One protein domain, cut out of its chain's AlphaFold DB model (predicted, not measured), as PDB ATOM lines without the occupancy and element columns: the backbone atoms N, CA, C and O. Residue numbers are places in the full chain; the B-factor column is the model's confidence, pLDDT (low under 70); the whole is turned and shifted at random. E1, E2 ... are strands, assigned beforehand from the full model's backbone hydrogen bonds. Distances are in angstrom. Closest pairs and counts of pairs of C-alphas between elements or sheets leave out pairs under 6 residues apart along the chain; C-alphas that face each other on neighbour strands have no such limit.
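What this domain is: This is residues 6 to 88 of the 99 residues of an uncharacterized protein of Methanophagales archaeon (UniProt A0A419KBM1). Little regular structure: a three-stranded sheet, E2 - E1 - E3, antiparallel, and far from it a small hairpin, E4 and E5, where residues 68 to 73 stick out. Unnamed residues 25 to 49 loop from E2 to E3. The printed part has 83 residues, 30 in strands E1 to E5, under half; it is all strand, with no named helix. It is extended, radius of gyration of the C-alphas 18.7 A, spanning 55 by 28 by 22 A.

How they stand to each other: Start at E1, residues 6 to 14, antiparallel to E2, residues 19 to 24, its hairpin partner; N 12 and O 21 are 3.0 A apart, within hydrogen-bond range. E3, residues 50 to 56, is also antiparallel to E1, N 11 and O 52 at 2.8 A. Beyond, E4, residues 66 to 69, and E5, residues 72 to 75, pair antiparallel, N 67 and O 74 at 2.9 A. E3 and E4 are apart.

Where its parts are: Find C-alpha 6 at (203.684, 186.377, 148.953); E1 runs 24.6 A, E2 17.1 A, E3 20.3 A. E5 ends at C-alpha 75, (200.789, 195.405, 125.184).

The domain as a whole: The printed part has no cut; the E2 to E3 link is long. Look for pLDDT under 70 at residues 29, 31 to 32, 57 to 61, 63 and 82.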
ATOM      1  N   HIS A   6     203.574 186.872 147.580       78.19
ATOM      2  CA  HIS A   6     203.684 186.377 148.953       78.19
ATOM      3  C   HIS A   6     203.341 184.887 149.003       78.19
ATOM      4  O   HIS A   6     202.691 184.358 148.103       78.19
ATOM      5  N   ALA A   7     203.802 184.183 150.033       81.88
ATOM      6  CA  ALA A   7     203.292 182.846 150.305       81.88
ATOM      7  C   ALA A   7     201.891 182.977 150.920       81.88
ATOM      8  O   ALA A   7     201.688 183.805 151.803       81.88
ATOM      9  N   GLU A   8     200.941 182.171 150.457       87.69
ATOM     10  CA  GLU A   8     199.572 182.103 150.990       87.69
ATOM     11  C   GLU A   8     199.384 180.903 151.921       87.69
ATOM     12  O   GLU A   8     198.549 180.914 152.828       87.69
ATOM     13  N   TYR A   9     200.162 179.847 151.686       90.25
ATOM     14  CA  TYR A   9     200.063 178.598 152.419       90.25
ATOM     15  C   TYR A   9     201.379 177.835 152.373       90.25
ATOM     16  O   TYR A   9     201.997 177.716 151.312       90.25
ATOM     17  N   VAL A  10     201.755 177.262 153.510       92.12
ATOM     18  CA  VAL A  10     202.854 176.307 153.627       92.12
ATOM     19  C   VAL A  10     202.356 175.085 154.387       92.12
ATOM     20  O   VAL A  10     201.714 175.209 155.426       92.12
ATOM     21  N   ARG A  11     202.687 173.899 153.891       95.00
ATOM     22  CA  ARG A  11     202.580 172.638 154.622       95.00
ATOM     23  C   ARG A  11     203.903 171.920 154.518       95.00
ATOM     24  O   ARG A  11     204.436 171.815 153.418       95.00
ATOM     25  N   ILE A  12     204.386 171.406 155.635       95.06
ATOM     26  CA  ILE A  12     205.523 170.491 155.691       95.06
ATOM     27  C   ILE A  12     205.065 169.285 156.496       95.06
ATOM     28  O   ILE A  12     204.486 169.455 157.570       95.06
ATOM     29  N   TRP A  13     205.274 168.082 155.974       96.12
ATOM     30  CA  TRP A  13     204.820 166.874 156.650       96.12
ATOM     31  C   TRP A  13     205.678 165.651 156.334       96.12
ATOM     32  O   TRP A  13     206.313 165.558 155.285       96.12
ATOM     33  N   ASN A  14     205.649 164.687 157.247       96.06
ATOM     34  CA  ASN A  14     206.145 163.332 157.053       96.06
ATOM     35  C   ASN A  14     205.115 162.380 157.675       96.06
ATOM     36  O   ASN A  14     204.882 162.407 158.883       96.06
ATOM     37  N   GLU A  15     204.474 161.570 156.830       91.38
ATOM     38  CA  GLU A  15     203.386 160.679 157.250       91.38
ATOM     39  C   GLU A  15     203.883 159.539 158.142       91.38
ATOM     40  O   GLU A  15     203.200 159.161 159.089       91.38
ATOM     41  N   SER A  16     205.085 159.019 157.879       91.62
ATOM     42  CA  SER A  16     205.675 157.920 158.648       91.62
ATOM     43  C   SER A  16     206.044 158.329 160.076       91.62
ATOM     44  O   SER A  16     205.996 157.501 160.980       91.62
ATOM     45  N   GLU A  17     206.380 159.601 160.287       89.88
ATOM     46  CA  GLU A  17     206.778 160.156 161.589       89.88
ATOM     47  C   GLU A  17     205.651 160.910 162.302       89.88
ATOM     48  O   GLU A  17     205.835 161.368 163.429       89.88
ATOM     49  N   GLY A  18     204.483 161.057 161.667       90.88
ATOM     50  CA  GLY A  18     203.361 161.817 162.225       90.88
ATOM     51  C   GLY A  18     203.660 163.310 162.402       90.88
ATOM     52  O   GLY A  18     203.060 163.961 163.257       90.88
ATOM     53  N   ILE A  19     204.597 163.854 161.621       93.06
ATOM     54  CA  ILE A  19     204.970 165.271 161.659       93.06
ATOM     55  C   ILE A  19     204.107 166.027 160.657       93.06
ATOM     56  O   ILE A  19     204.096 165.702 159.471       93.06
ATOM     57  N   GLU A  20     203.442 167.081 161.116       96.12
ATOM     58  CA  GLU A  20     202.724 168.016 160.259       96.12
ATOM     59  C   GLU A  20     202.797 169.429 160.839       96.12
ATOM     60  O   GLU A  20     202.446 169.670 161.992       96.12
ATOM     61  N   GLY A  21     203.251 170.367 160.013       95.38
ATOM     62  CA  GLY A  21     203.207 171.792 160.292       95.38
ATOM     63  C   GLY A  21     202.500 172.515 159.156       95.38
ATOM     64  O   GLY A  21     202.840 172.324 157.985       95.38
ATOM     65  N   ILE A  22     201.530 173.364 159.502       95.94
ATOM     66  CA  ILE A  22     200.763 174.161 158.544       95.94
ATOM     67  C   ILE A  22     200.911 175.646 158.873       95.94
ATOM     68  O   ILE A  22     200.852 176.056 160.027       95.94
ATOM     69  N   GLY A  23     201.080 176.470 157.847       92.56
ATOM     70  CA  GLY A  23     201.040 177.917 157.948       92.56
ATOM     71  C   GLY A  23     200.103 178.498 156.899       92.56
ATOM     72  O   GLY A  23     200.113 178.076 155.742       92.56
ATOM     73  N   HIS A  24     199.300 179.475 157.302       91.62
ATOM     74  CA  HIS A  24     198.392 180.210 156.426       91.62
ATOM     75  C   HIS A  24     198.743 181.692 156.454       91.62
ATOM     76  O   HIS A  24     199.108 182.230 157.500       91.62
ATOM     77  N   TRP A  25     198.582 182.361 155.318       87.12
ATOM     78  CA  TRP A  25     198.617 183.814 155.279       87.12
ATOM     79  C   TRP A  25     197.397 184.389 156.004       87.12
ATOM     80  O   TRP A  25     196.253 184.062 155.687       87.12
ATOM     81  N   SER A  26     197.646 185.244 156.993       82.00
ATOM     82  CA  SER A  26     196.624 185.890 157.828       82.00
ATOM     83  C   SER A  26     196.403 187.365 157.465       82.00
ATOM     84  O   SER A  26     195.858 188.138 158.255       82.00
ATOM     85  N   GLY A  27     196.811 187.761 156.257       75.44
ATOM     86  CA  GLY A  27     196.772 189.143 155.790       75.44
ATOM     87  C   GLY A  27     198.081 189.896 156.036       75.44
ATOM     88  O   GLY A  27     199.060 189.359 156.551       75.44
ATOM     89  N   TYR A  28     198.101 191.172 155.652       72.06
ATOM     90  CA  TYR A  28     199.250 192.053 155.866       72.06
ATOM     91  C   TYR A  28     199.396 192.382 157.360       72.06
ATOM     92  O   TYR A  28     198.700 193.249 157.884       72.06
ATOM     93  N   GLN A  29     200.297 191.679 158.041       64.88
ATOM     94  CA  GLN A  29     200.670 191.911 159.436       64.88
ATOM     95  C   GLN A  29     202.149 192.299 159.475       64.88
ATOM     96  O   GLN A  29     202.984 191.484 159.101       64.88
ATOM     97  N   GLY A  30     202.480 193.519 159.912       70.31
ATOM     98  CA  GLY A  30     203.870 193.963 160.107       70.31
ATOM     99  C   GLY A  30     204.823 193.568 158.966       70.31
ATOM    100  O   GLY A  30     204.694 194.067 157.847       70.31
ATOM    101  N   ASP A  31     205.767 192.665 159.254       61.16
ATOM    102  CA  ASP A  31     206.617 192.025 158.244       61.16
ATOM    103  C   ASP A  31     205.795 191.026 157.404       61.16
ATOM    104  O   ASP A  31     205.701 189.834 157.696       61.16
ATOM    105  N   TYR A  32     205.171 191.551 156.349       63.78
ATOM    106  CA  TYR A  32     204.228 190.867 155.456       63.78
ATOM    107  C   TYR A  32     204.825 189.699 154.645       63.78
ATOM    108  O   TYR A  32     204.132 189.104 153.818       63.78
ATOM    109  N   HIS A  33     206.103 189.386 154.848       70.12
ATOM    110  CA  HIS A  33     206.833 188.363 154.106       70.12
ATOM    111  C   HIS A  33     206.813 186.980 154.768       70.12
ATOM    112  O   HIS A  33     207.210 186.008 154.128       70.12
ATOM    113  N   ASN A  34     206.369 186.872 156.027       79.62
ATOM    114  CA  ASN A  34     206.532 185.649 156.812       79.62
ATOM    115  C   ASN A  34     205.209 184.893 157.005       79.62
ATOM    116  O   ASN A  34     204.187 185.477 157.364       79.62
ATOM    117  N   ILE A  35     205.251 183.567 156.833       85.12
ATOM    118  CA  ILE A  35     204.210 182.640 157.290       85.12
ATOM    119  C   ILE A  35     204.745 181.885 158.502       85.12
ATOM    120  O   ILE A  35     205.783 181.225 158.425       85.12
ATOM    121  N   THR A  36     204.000 181.934 159.603       88.25
ATOM    122  CA  THR A  36     204.289 181.126 160.787       88.25
ATOM    123  C   THR A  36     203.623 179.764 160.655       88.25
ATOM    124  O   THR A  36     202.422 179.669 160.408       88.25
ATOM    125  N   ILE A  37     204.413 178.711 160.847       91.31
ATOM    126  CA  ILE A  37     203.936 177.332 160.894       91.31
ATOM    127  C   ILE A  37     203.485 177.011 162.323       91.31
ATOM    128  O   ILE A  37     204.218 177.264 163.280       91.31
ATOM    129  N   SER A  38     202.284 176.450 162.458       91.06
ATOM    130  CA  SER A  38     201.735 175.941 163.713       91.06
ATOM    131  C   SER A  38     201.043 174.586 163.471       91.06
ATOM    132  O   SER A  38     200.275 174.472 162.513       91.06
ATOM    133  N   PRO A  39     201.285 173.553 164.299       91.88
ATOM    134  CA  PRO A  39     202.212 173.540 165.432       91.88
ATOM    135  C   PRO A  39     203.676 173.678 164.986       91.88
ATOM    136  O   PRO A  39     204.016 173.445 163.826       91.88
ATOM    137  N   ALA A  40     204.548 174.082 165.913       92.12
ATOM    138  CA  ALA A  40     205.983 174.077 165.658       92.12
ATOM    139  C   ALA A  40     206.456 172.634 165.425       92.12
ATOM    140  O   ALA A  40     206.123 171.735 166.198       92.12
ATOM    141  N   ILE A  41     207.249 172.429 164.376       92.50
ATOM    142  CA  ILE A  41     207.813 171.128 164.010       92.50
ATOM    143  C   ILE A  41     209.337 171.169 164.095       92.50
ATOM    144  O   ILE A  41     209.954 172.209 163.869       92.50
ATOM    145  N   THR A  42     209.947 170.027 164.404       91.88
ATOM    146  CA  THR A  42     211.405 169.858 164.369       91.88
ATOM    147  C   THR A  42     211.765 169.001 163.166       91.88
ATOM    148  O   THR A  42     211.283 167.878 163.052       91.88
ATOM    149  N   LEU A  43     212.603 169.530 162.273       90.81
ATOM    150  CA  LEU A  43     213.132 168.775 161.140       90.81
ATOM    151  C   LEU A  43     214.426 168.077 161.561       90.81
ATOM    152  O   LEU A  43     215.349 168.717 162.071       90.81
ATOM    153  N   LEU A  44     214.488 166.765 161.357       91.69
ATOM    154  CA  LEU A  44     215.630 165.938 161.722       91.69
ATOM    155  C   LEU A  44     216.594 165.795 160.542       91.69
ATOM    156  O   LEU A  44     216.207 165.737 159.374       91.69
ATOM    157  N   LYS A  45     217.892 165.741 160.849       91.50
ATOM    158  CA  LYS A  45     218.929 165.535 159.835       91.50
ATOM    159  C   LYS A  45     218.771 164.150 159.204       91.50
ATOM    160  O   LYS A  45     218.678 163.173 159.935       91.50
ATOM    161  N   ASN A  46     218.876 164.072 157.874       90.12
ATOM    162  CA  ASN A  46     218.725 162.847 157.071       90.12
ATOM    163  C   ASN A  46     217.307 162.250 157.078       90.12
ATOM    164  O   ASN A  46     217.152 161.051 156.869       90.12
ATOM    165  N   HIS A  47     216.289 163.073 157.326       91.88
ATOM    166  CA  HIS A  47     214.890 162.679 157.208       91.88
ATOM    167  C   HIS A  47     214.260 163.353 155.989       91.88
ATOM    168  O   HIS A  47     214.617 164.478 155.625       91.88
ATOM    169  N   GLU A  48     213.331 162.651 155.349       93.50
ATOM    170  CA  GLU A  48     212.596 163.163 154.197       93.50
ATOM    171  C   GLU A  48     211.294 163.823 154.651       93.50
ATOM    172  O   GLU A  48     210.581 163.312 155.511       93.50
ATOM    173  N   TYR A  49     210.977 164.974 154.062       93.81
ATOM    174  CA  TYR A  49     209.744 165.703 154.335       93.81
ATOM    175  C   TYR A  49     209.112 166.124 153.017       93.81
ATOM    176  O   TYR A  49     209.781 166.637 152.120       93.81
ATOM    177  N   ASN A  50     207.802 165.942 152.923       94.88
ATOM    178  CA  ASN A  50     207.003 166.481 151.839       94.88
ATOM    179  C   ASN A  50     206.626 167.927 152.157       94.88
ATOM    180  O   ASN A  50     206.453 168.294 153.323       94.88
ATOM    181  N   TYR A  51     206.469 168.750 151.121       92.56
ATOM    182  CA  TYR A  51     206.033 170.126 151.299       92.56
ATOM    183  C   TYR A  51     205.096 170.607 150.192       92.56
ATOM    184  O   TYR A  51     205.159 170.178 149.042       92.56
ATOM    185  N   ILE A  52     204.226 171.548 150.558       91.94
ATOM    186  CA  ILE A  52     203.410 172.343 149.641       91.94
ATOM    187  C   ILE A  52     203.638 173.796 150.022       91.94
ATOM    188  O   ILE A  52     203.401 174.176 151.163       91.94
ATOM    189  N   ILE A  53     204.051 174.611 149.057       88.81
ATOM    190  CA  ILE A  53     204.088 176.066 149.194       88.81
ATOM    191  C   ILE A  53     203.190 176.626 148.098       88.81
ATOM    192  O   ILE A  53     203.413 176.355 146.916       88.81
ATOM    193  N   ARG A  54     202.154 177.374 148.478       86.44
ATOM    194  CA  ARG A  54     201.284 178.084 147.531       86.44
ATOM    195  C   ARG A  54     201.624 179.561 147.575       86.44
ATOM    196  O   ARG A  54     201.697 180.143 148.655       86.44
ATOM    197  N   MET A  55     201.839 180.137 146.400       81.25
ATOM    198  CA  MET A  55     202.221 181.535 146.232       81.25
ATOM    199  C   MET A  55     201.036 182.328 145.684       81.25
ATOM    200  O   MET A  55     200.422 181.906 144.705       81.25
ATOM    201  N   GLY A  56     200.772 183.484 146.282       75.31
ATOM    202  CA  GLY A  56     199.856 184.505 145.792       75.31
ATOM    203  C   GLY A  56     200.614 185.625 145.080       75.31
ATOM    204  O   GLY A  56     201.742 185.968 145.442       75.31
ATOM    205  N   SER A  57     199.995 186.220 144.062       68.69
ATOM    206  CA  SER A  57     200.531 187.377 143.336       68.69
ATOM    207  C   SER A  57     199.656 188.594 143.599       68.69
ATOM    208  O   SER A  57     198.470 188.561 143.268       68.69
ATOM    209  N   TYR A  58     200.233 189.679 144.132       58.69
ATOM    210  CA  TYR A  58     199.541 190.965 144.210       58.69
ATOM    211  C   TYR A  58     200.388 192.135 143.670       58.69
ATOM    212  O   TYR A  58     201.497 192.353 144.159       58.69
ATOM    213  N   PRO A  59     199.858 192.928 142.714       61.09
ATOM    214  CA  PRO A  59     198.621 192.682 141.962       61.09
ATOM    215  C   PRO A  59     198.698 191.380 141.139       61.09
ATOM    216  O   PRO A  59     199.769 190.788 140.983       61.09
ATOM    217  N   GLN A  60     197.554 190.899 140.638       62.09
ATOM    218  CA  GLN A  60     197.541 189.741 139.739       62.09
ATOM    219  C   GLN A  60     198.389 190.063 138.502       62.09
ATOM    220  O   GLN A  60     198.072 190.979 137.743       62.09
ATOM    221  N   ILE A  61     199.488 189.331 138.318       65.62
ATOM    222  CA  ILE A  61     200.387 189.545 137.185       65.62
ATOM    223  C   ILE A  61     199.737 188.950 135.941       65.62
ATOM    224  O   ILE A  61     199.464 187.752 135.866       65.62
ATOM    225  N   ILE A  62     199.523 189.790 134.934       70.38
ATOM    226  CA  ILE A  62     199.131 189.342 133.602       70.38
ATOM    227  C   ILE A  62     200.414 189.003 132.842       70.38
ATOM    228  O   ILE A  62     201.015 189.871 132.218       70.38
ATOM    229  N   HIS A  63     200.849 187.744 132.904       68.38
ATOM    230  CA  HIS A  63     202.020 187.280 132.150       68.38
ATOM    231  C   HIS A  63     201.632 186.935 130.704       68.38
ATOM    232  O   HIS A  63     201.615 185.776 130.298       68.38
ATOM    233  N   ALA A  64     201.273 187.953 129.928       76.06
ATOM    234  CA  ALA A  64     200.919 187.823 128.518       76.06
ATOM    235  C   ALA A  64     201.444 189.021 127.722       76.06
ATOM    236  O   ALA A  64     201.535 190.130 128.246       76.06
ATOM    237  N   ARG A  65     201.761 188.808 126.438       81.00
ATOM    238  CA  ARG A  65     202.159 189.907 125.542       81.00
ATOM    239  C   ARG A  65     201.043 190.920 125.328       81.00
ATOM    240  O   ARG A  65     201.332 192.087 125.085       81.00
ATOM    241  N   GLU A  66     199.794 190.478 125.413       86.81
ATOM    242  CA  GLU A  66     198.625 191.308 125.158       86.81
ATOM    243  C   GLU A  66     197.501 190.957 126.132       86.81
ATOM    244  O   GLU A  66     197.273 189.786 126.451       86.81
ATOM    245  N   LYS A  67     196.777 191.977 126.591       86.81
ATOM    246  CA  LYS A  67     195.563 191.820 127.390       86.81
ATOM    247  C   LYS A  67     194.528 192.843 126.961       86.81
ATOM    248  O   LYS A  67     194.737 194.044 127.112       86.81
ATOM    249  N   ALA A  68     193.391 192.350 126.483       91.31
ATOM    250  CA  ALA A  68     192.215 193.180 126.286       91.31
ATOM    251  C   ALA A  68     191.635 193.591 127.648       91.31
ATOM    252  O   ALA A  68     191.433 192.748 128.530       91.31
ATOM    253  N   VAL A  69     191.383 194.885 127.802       88.31
ATOM    254  CA  VAL A  69     190.727 195.501 128.957       88.31
ATOM    255  C   VAL A  69     189.641 196.452 128.458       88.31
ATOM    256  O   VAL A  69     189.571 196.772 127.269       88.31
ATOM    257  N   GLU A  70     188.779 196.916 129.355       92.25
ATOM    258  CA  GLU A  70     187.843 197.982 129.010       92.25
ATOM    259  C   GLU A  70     188.633 199.237 128.592       92.25
ATOM    260  O   GLU A  70     189.497 199.712 129.325       92.25
ATOM    261  N   GLY A  71     188.385 199.730 127.376       92.62
ATOM    262  CA  GLY A  71     189.083 200.893 126.814       92.62
ATOM    263  C   GLY A  71     190.317 200.597 125.949       92.62
ATOM    264  O   GLY A  71     190.886 201.546 125.413       92.62
ATOM    265  N   GLY A  72     190.728 199.334 125.749       91.88
ATOM    266  CA  GLY A  72     191.780 199.011 124.770       91.88
ATOM    267  C   GLY A  72     192.555 197.712 125.004       91.88
ATOM    268  O   GLY A  72     192.121 196.807 125.715       91.88
ATOM    269  N   ILE A  73     193.730 197.621 124.373       92.81
ATOM    270  CA  ILE A  73     194.663 196.495 124.510       92.81
ATOM    271  C   ILE A  73     195.935 196.998 125.186       92.81
ATOM    272  O   ILE A  73     196.609 197.893 124.677       92.81
ATOM    273  N   ILE A  74     196.281 196.396 126.319       87.38
ATOM    274  CA  ILE A  74     197.586 196.584 126.952       87.38
ATOM    275  C   ILE A  74     198.571 195.648 126.254       87.38
ATOM    276  O   ILE A  74     198.310 194.447 126.168       87.38
ATOM    277  N   THR A  75     199.696 196.186 125.781       87.25
ATOM    278  CA  THR A  75     200.789 195.405 125.184       87.25
ATOM    279  C   THR A  75     202.013 195.429 126.096       87.25
ATOM    280  O   THR A  75     202.343 196.457 126.688       87.25
ATOM    281  N   CYS A  76     202.684 194.287 126.234       80.88
ATOM    282  CA  CYS A  76     203.941 194.168 126.957       80.88
ATOM    283  C   CYS A  76     205.057 193.752 125.995       80.88
ATOM    284  O   CYS A  76     205.030 192.661 125.421       80.88
ATOM    285  N   THR A  77     206.050 194.625 125.837       81.31
ATOM    286  CA  THR A  77     207.266 194.355 125.058       81.31
ATOM    287  C   THR A  77     208.246 193.464 125.809       81.31
ATOM    288  O   THR A  77     208.877 192.607 125.194       81.31
ATOM    289  N   GLU A  78     208.381 193.648 127.124       76.94
ATOM    290  CA  GLU A  78     209.338 192.904 127.939       76.94
ATOM    291  C   GLU A  78     208.903 192.818 129.409       76.94
ATOM    292  O   GLU A  78     208.560 193.823 130.032       76.94
ATOM    293  N   PHE A  79     209.001 191.618 129.985       73.44
ATOM    294  CA  PHE A  79     208.872 191.384 131.422       73.44
ATOM    295  C   PHE A  79     210.246 191.098 132.023       73.44
ATOM    296  O   PHE A  79     210.844 190.069 131.707       73.44
ATOM    297  N   LYS A  80     210.727 191.974 132.912       75.75
ATOM    298  CA  LYS A  80     211.978 191.799 133.669       75.75
ATOM    299  C   LYS A  80     211.703 191.667 135.165       75.75
ATOM    300  O   LYS A  80     210.934 192.451 135.717       75.75
ATOM    301  N   ASP A  81     212.340 190.699 135.827       70.56
ATOM    302  CA  ASP A  81     212.292 190.592 137.290       70.56
ATOM    303  C   ASP A  81     213.191 191.628 137.988       70.56
ATOM    304  O   ASP A  81     213.962 192.362 137.366       70.56
ATOM    305  N   ALA A  82     213.127 191.653 139.322       68.38
ATOM    306  CA  ALA A  82     213.943 192.526 140.166       68.38
ATOM    307  C   ALA A  82     215.464 192.325 140.015       68.38
ATOM    308  O   ALA A  82     216.227 193.182 140.455       68.38
ATOM    309  N   ASN A  83     215.894 191.204 139.432       70.44
ATOM    310  CA  ASN A  83     217.290 190.861 139.169       70.44
ATOM    311  C   ASN A  83     217.688 191.153 137.709       70.44
ATOM    312  O   ASN A  83     218.765 190.744 137.277       70.44
ATOM    313  N   GLY A  84     216.822 191.817 136.934       76.31
ATOM    314  CA  GLY A  84     217.062 192.179 135.538       76.31
ATOM    315  C   GLY A  84     216.911 191.026 134.543       76.31
ATOM    316  O   GLY A  84     217.306 191.176 133.387       76.31
ATOM    317  N   ARG A  85     216.359 189.877 134.954       78.38
ATOM    318  CA  ARG A  85     216.165 188.724 134.064       78.38
ATOM    319  C   ARG A  85     214.852 188.856 133.307       78.38
ATOM    320  O   ARG A  85     213.812 189.076 133.920       78.38
ATOM    321  N   GLY A  86     214.921 188.716 131.986       78.69
ATOM    322  CA  GLY A  86     213.757 188.722 131.104       78.69
ATOM    323  C   GLY A  86     213.049 187.367 131.080       78.69
ATOM    324  O   GLY A  86     213.711 186.330 131.026       78.69
ATOM    325  N   TYR A  87     211.717 187.366 131.072       73.69
ATOM    326  CA  TYR A  87     210.913 186.147 130.965       73.69
ATOM    327  C   TYR A  87     209.793 186.326 129.948       73.69
ATOM    328  O   TYR A  87     208.947 187.205 130.079       73.69
ATOM    329  N   ASN A  88     209.726 185.433 128.964       71.50
ATOM    330  CA  ASN A  88     208.657 185.472 127.965       71.50
ATOM    331  C   ASN A  88     207.361 184.815 128.461       71.50
ATOM    332  O   ASN A  88     206.290 185.143 127.959       71.50
TER     333      ASN A  88